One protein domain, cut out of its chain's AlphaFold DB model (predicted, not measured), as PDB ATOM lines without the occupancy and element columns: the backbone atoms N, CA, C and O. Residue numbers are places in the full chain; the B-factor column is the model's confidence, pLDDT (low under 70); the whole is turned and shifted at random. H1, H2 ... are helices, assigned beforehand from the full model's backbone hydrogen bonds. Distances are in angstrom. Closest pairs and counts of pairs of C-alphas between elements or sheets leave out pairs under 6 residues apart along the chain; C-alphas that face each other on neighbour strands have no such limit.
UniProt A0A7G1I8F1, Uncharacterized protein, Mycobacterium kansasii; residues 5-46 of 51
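This is residues 5 to 46 of the 51 residues of an uncharacterized protein of Mycobacterium kansasii (UniProt A0A7G1I8F1). A short helix, H1, and a much longer, straight helix, H2, sit at the two ends of a long, thin, open shape, joined by a long winding link, residues 12 to 25, that holds no named element. The printed part has 42 residues, with two named helices in the order H1, H2 and no named strand; its class is all helix. It is extended, with a radius of gyration of the C-alphas of 17.9 A, and a rod in outline, spanning 52 by 21 by 5 A.

H1, residues 5 to 11, and H2, residues 26 to 44, are apart. Residues 10 to 16 stand free, and so do residues 24 to 31, of which 26 to 31 belong to H2, and residues 33 to 46, of which 33 to 44 belong to H2. In H1 and H2 every O i to N i+4 pair is within hydrogen-bond range.

H1 begins at C-alpha 5, (35.175, -14.253, 5.579), and measures 10.1 A from first to last C-alpha. H2 measures 27.2 A, from C-alpha 26 at (26.539, -30.279, 32.097) to C-alpha 44 at (50.979, -32.289, 43.901).

The C-alphas of Gly 13 and Gly 46, the two farthest apart, are 53.4 A apart. The link from H1 to H2, 14 residues, is long. The printed part has no cut, and no printed residue is under 70 in pLDDT.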
ATOM      1  N   VAL A   5      35.826 -12.944   5.737       96.06
ATOM      2  CA  VAL A   5      35.175 -14.253   5.579       96.06
ATOM      3  C   VAL A   5      34.111 -14.419   6.649       96.06
ATOM      4  O   VAL A   5      32.953 -14.690   6.326       96.06
ATOM      5  N   LEU A   6      34.473 -14.196   7.912       95.38
ATOM      6  CA  LEU A   6      33.515 -14.240   9.006       95.38
ATOM      7  C   LEU A   6      32.417 -13.185   8.804       95.38
ATOM      8  O   LEU A   6      31.251 -13.496   9.029       95.38
ATOM      9  N   ALA A   7      32.754 -11.983   8.307       95.56
ATOM     10  CA  ALA A   7      31.782 -10.905   8.059       95.56
ATOM     11  C   ALA A   7      30.723 -11.334   7.046       95.56
ATOM     12  O   ALA A   7      29.525 -11.124   7.242       95.56
ATOM     13  N   ARG A   8      31.176 -11.974   5.967       96.81
ATOM     14  CA  ARG A   8      30.304 -12.515   4.932       96.81
ATOM     15  C   ARG A   8      29.440 -13.656   5.462       96.81
ATOM     16  O   ARG A   8      28.237 -13.644   5.220       96.81
ATOM     17  N   LEU A   9      30.019 -14.609   6.192       96.56
ATOM     18  CA  LEU A   9      29.292 -15.769   6.716       96.56
ATOM     19  C   LEU A   9      28.151 -15.365   7.656       96.56
ATOM     20  O   LEU A   9      27.039 -15.853   7.481       96.56
ATOM     21  N   ILE A  10      28.386 -14.439   8.591       95.38
ATOM     22  CA  ILE A  10      27.345 -14.001   9.538       95.38
ATOM     23  C   ILE A  10      26.250 -13.140   8.885       95.38
ATOM     24  O   ILE A  10      25.204 -12.932   9.491       95.38
ATOM     25  N   SER A  11      26.471 -12.630   7.665       96.19
ATOM     26  CA  SER A  11      25.470 -11.849   6.917       96.19
ATOM     27  C   SER A  11      24.414 -12.706   6.206       96.19
ATOM     28  O   SER A  11      23.373 -12.189   5.796       96.19
ATOM     29  N   PHE A  12      24.657 -14.009   6.036       98.19
ATOM     30  CA  PHE A  12      23.730 -14.912   5.363       98.19
ATOM     31  C   PHE A  12      22.628 -15.381   6.320       98.19
ATOM     32  O   PHE A  12      22.904 -16.006   7.339       98.19
ATOM     33  N   GLY A  13      21.358 -15.157   5.962       97.69
ATOM     34  CA  GLY A  13      20.209 -15.545   6.800       97.69
ATOM     35  C   GLY A  13      20.023 -17.057   6.997       97.69
ATOM     36  O   GLY A  13      19.217 -17.472   7.822       97.69
ATOM     37  N   ASN A  14      20.761 -17.883   6.251       97.88
ATOM     38  CA  ASN A  14      20.792 -19.341   6.362       97.88
ATOM     39  C   ASN A  14      22.076 -19.874   7.027       97.88
ATOM     40  O   ASN A  14      22.363 -21.066   6.923       97.88
ATOM     41  N   VAL A  15      22.856 -19.011   7.682       97.88
ATOM     42  CA  VAL A  15      24.064 -19.390   8.420       97.88
ATOM     43  C   VAL A  15      23.885 -19.039   9.894       97.88
ATOM     44  O   VAL A  15      23.595 -17.900  10.245       97.88
ATOM     45  N   LEU A  16      24.094 -20.028  10.765       96.56
ATOM     46  CA  LEU A  16      24.158 -19.847  12.213       96.56
ATOM     47  C   LEU A  16      25.587 -20.124  12.679       96.56
ATOM     48  O   LEU A  16      26.128 -21.200  12.432       96.56
ATOM     49  N   VAL A  17      26.185 -19.159  13.374       95.62
ATOM     50  CA  VAL A  17      27.519 -19.289  13.971       95.62
ATOM     51  C   VAL A  17      27.387 -19.192  15.485       95.62
ATOM     52  O   VAL A  17      26.768 -18.267  16.002       95.62
ATOM     53  N   THR A  18      27.999 -20.133  16.198       96.25
ATOM     54  CA  THR A  18      28.078 -20.149  17.665       96.25
ATOM     55  C   THR A  18      29.528 -20.331  18.098       96.25
ATOM     56  O   THR A  18      30.256 -21.119  17.491       96.25
ATOM     57  N   SER A  19      29.955 -19.653  19.162       94.88
ATOM     58  CA  SER A  19      31.360 -19.638  19.599       94.88
ATOM     59  C   SER A  19      31.792 -20.920  20.313       94.88
ATOM     60  O   SER A  19      31.751 -20.976  21.537       94.88
ATOM     61  N   HIS A  20      32.220 -21.944  19.569       96.38
ATOM     62  CA  HIS A  20      32.747 -23.211  20.110       96.38
ATOM     63  C   HIS A  20      31.883 -23.815  21.241       96.38
ATOM     64  O   HIS A  20      32.382 -24.468  22.145       96.38
ATOM     65  N   GLN A  21      30.564 -23.606  21.200       97.56
ATOM     66  CA  GLN A  21      29.656 -23.992  22.288       97.56
ATOM     67  C   GLN A  21      29.264 -25.473  22.244       97.56
ATOM     68  O   GLN A  21      28.484 -25.923  23.074       97.56
ATOM     69  N   ALA A  22      29.816 -26.246  21.304       97.81
ATOM     70  CA  ALA A  22      29.489 -27.659  21.139       97.81
ATOM     71  C   ALA A  22      29.805 -28.500  22.391       97.81
ATOM     72  O   ALA A  22      29.127 -29.492  22.631       97.81
ATOM     73  N   PHE A  23      30.791 -28.093  23.203       97.69
ATOM     74  CA  PHE A  23      31.138 -28.777  24.456       97.69
ATOM     75  C   PHE A  23      30.304 -28.320  25.665       97.69
ATOM     76  O   PHE A  23      30.481 -28.858  26.753       97.69
ATOM     77  N   LEU A  24      29.440 -27.307  25.529       98.00
ATOM     78  CA  LEU A  24      28.800 -26.633  26.661       98.00
ATOM     79  C   LEU A  24      27.571 -27.403  27.184       98.00
ATOM     80  O   LEU A  24      26.449 -26.898  27.164       98.00
ATOM     81  N   THR A  25      27.789 -28.632  27.652       98.50
ATOM     82  CA  THR A  25      26.795 -29.454  28.364       98.50
ATOM     83  C   THR A  25      27.208 -29.650  29.821       98.50
ATOM     84  O   THR A  25      28.378 -29.482  30.173       98.50
ATOM     85  N   TRP A  26      26.256 -30.014  30.683       98.69
ATOM     86  CA  TRP A  26      26.539 -30.279  32.097       98.69
ATOM     87  C   TRP A  26      27.539 -31.422  32.280       98.69
ATOM     88  O   TRP A  26      28.459 -31.317  33.084       98.69
ATOM     89  N   GLU A  27      27.391 -32.483  31.495       98.62
ATOM     90  CA  GLU A  27      28.234 -33.674  31.530       98.62
ATOM     91  C   GLU A  27      29.658 -33.359  31.070       98.62
ATOM     92  O   GLU A  27      30.625 -33.726  31.733       98.62
ATOM     93  N   ALA A  28      29.802 -32.646  29.950       98.62
ATOM     94  CA  ALA A  28      31.110 -32.293  29.414       98.62
ATOM     95  C   ALA A  28      31.867 -31.335  30.347       98.62
ATOM     96  O   ALA A  28      33.053 -31.539  30.596       98.62
ATOM     97  N   LEU A  29      31.187 -30.331  30.912       98.69
ATOM     98  CA  LEU A  29      31.789 -29.433  31.900       98.69
ATOM     99  C   LEU A  29      32.150 -30.156  33.204       98.69
ATOM    100  O   LEU A  29      33.208 -29.873  33.764       98.69
ATOM    101  N   GLY A  30      31.314 -31.096  33.659       98.69
ATOM    102  CA  GLY A  30      31.614 -31.957  34.805       98.69
ATOM    103  C   GLY A  30      32.899 -32.754  34.588       98.69
ATOM    104  O   GLY A  30      33.830 -32.642  35.378       98.69
ATOM    105  N   ASN A  31      33.012 -33.436  33.444       98.44
ATOM    106  CA  ASN A  31      34.213 -34.199  33.093       98.44
ATOM    107  C   ASN A  31      35.470 -33.315  33.005       98.44
ATOM    108  O   ASN A  31      36.548 -33.725  33.430       98.44
ATOM    109  N   ILE A  32      35.352 -32.100  32.458       98.38
ATOM    110  CA  ILE A  32      36.468 -31.142  32.408       98.38
ATOM    111  C   ILE A  32      36.911 -30.761  33.826       98.38
ATOM    112  O   ILE A  32      38.112 -30.695  34.093       98.38
ATOM    113  N   ALA A  33      35.965 -30.508  34.734       98.56
ATOM    114  CA  ALA A  33      36.271 -30.177  36.120       98.56
ATOM    115  C   ALA A  33      36.966 -31.343  36.840       98.56
ATOM    116  O   ALA A  33      38.010 -31.124  37.454       98.56
ATOM    117  N   ASP A  34      36.447 -32.565  36.703       98.25
ATOM    118  CA  ASP A  34      37.017 -33.766  37.323       98.25
ATOM    119  C   ASP A  34      38.469 -33.991  36.875       98.25
ATOM    120  O   ASP A  34      39.375 -34.045  37.708       98.25
ATOM    121  N   ILE A  35      38.729 -33.978  35.561       97.50
ATOM    122  CA  ILE A  35      40.092 -34.108  35.018       97.50
ATOM    123  C   ILE A  35      41.001 -32.962  35.473       97.50
ATOM    124  O   ILE A  35      42.189 -33.169  35.718       97.50
ATOM    125  N   THR A  36      40.468 -31.749  35.627       97.62
ATOM    126  CA  THR A  36      41.250 -30.621  36.150       97.62
ATOM    127  C   THR A  36      41.706 -30.886  37.586       97.62
ATOM    128  O   THR A  36      42.875 -30.655  37.905       97.62
ATOM    129  N   PHE A  37      40.821 -31.390  38.452       97.75
ATOM    130  CA  PHE A  37      41.179 -31.742  39.827       97.75
ATOM    131  C   PHE A  37      42.162 -32.912  39.890       97.75
ATOM    132  O   PHE A  37      43.129 -32.840  40.652       97.75
ATOM    133  N   ASP A  38      41.969 -33.934  39.061       96.56
ATOM    134  CA  ASP A  38      42.877 -35.079  38.984       96.56
ATOM    135  C   ASP A  38      44.283 -34.649  38.550       96.56
ATOM    136  O   ASP A  38      45.261 -34.983  39.222       96.56
ATOM    137  N   ASN A  39      44.394 -33.816  37.511       96.25
ATOM    138  CA  ASN A  39      45.675 -33.276  37.050       96.25
ATOM    139  C   ASN A  39      46.400 -32.504  38.168       96.25
ATOM    140  O   ASN A  39      47.613 -32.646  38.353       96.25
ATOM    141  N   ILE A  40      45.665 -31.703  38.948       96.19
ATOM    142  CA  ILE A  40      46.221 -30.977  40.099       96.19
ATOM    143  C   ILE A  40      46.706 -31.961  41.172       96.19
ATOM    144  O   ILE A  40      47.815 -31.810  41.690       96.19
ATOM    145  N   ALA A  41      45.903 -32.971  41.510       96.19
ATOM    146  CA  ALA A  41      46.252 -33.966  42.520       96.19
ATOM    147  C   ALA A  41      47.487 -34.791  42.118       96.19
ATOM    148  O   ALA A  41      48.349 -35.076  42.954       96.19
ATOM    149  N   GLU A  42      47.606 -35.152  40.841       96.19
ATOM    150  CA  GLU A  42      48.777 -35.837  40.297       96.19
ATOM    151  C   GLU A  42      50.032 -34.972  40.365       96.19
ATOM    152  O   GLU A  42      51.066 -35.449  40.846       96.19
ATOM    153  N   PHE A  43      49.924 -33.699  39.975       95.62
ATOM    154  CA  PHE A  43      51.023 -32.743  40.064       95.62
ATOM    155  C   PHE A  43      51.532 -32.591  41.504       95.62
ATOM    156  O   PHE A  43      52.734 -32.703  41.752       95.62
ATOM    157  N   VAL A  44      50.627 -32.406  42.472       97.00
ATOM    158  CA  VAL A  44      50.979 -32.289  43.901       97.00
ATOM    159  C   VAL A  44      51.653 -33.559  44.422       97.00
ATOM    160  O   VAL A  44      52.564 -33.486  45.246       97.00
ATOM    161  N   ALA A  45      51.256 -34.726  43.920       96.38
ATOM    162  CA  ALA A  45      51.860 -36.000  44.288       96.38
ATOM    163  C   ALA A  45      53.197 -36.293  43.578       96.38
ATOM    164  O   ALA A  45      53.730 -37.396  43.725       96.38
ATOM    165  N   GLY A  46      53.733 -35.354  42.790       95.19
ATOM    166  CA  GLY A  46      54.970 -35.536  42.027       95.19
ATOM    167  C   GLY A  46      54.844 -36.547  40.884       95.19
ATOM    168  O   GLY A  46      55.856 -37.041  40.386       95.19
TER     169      GLY A  46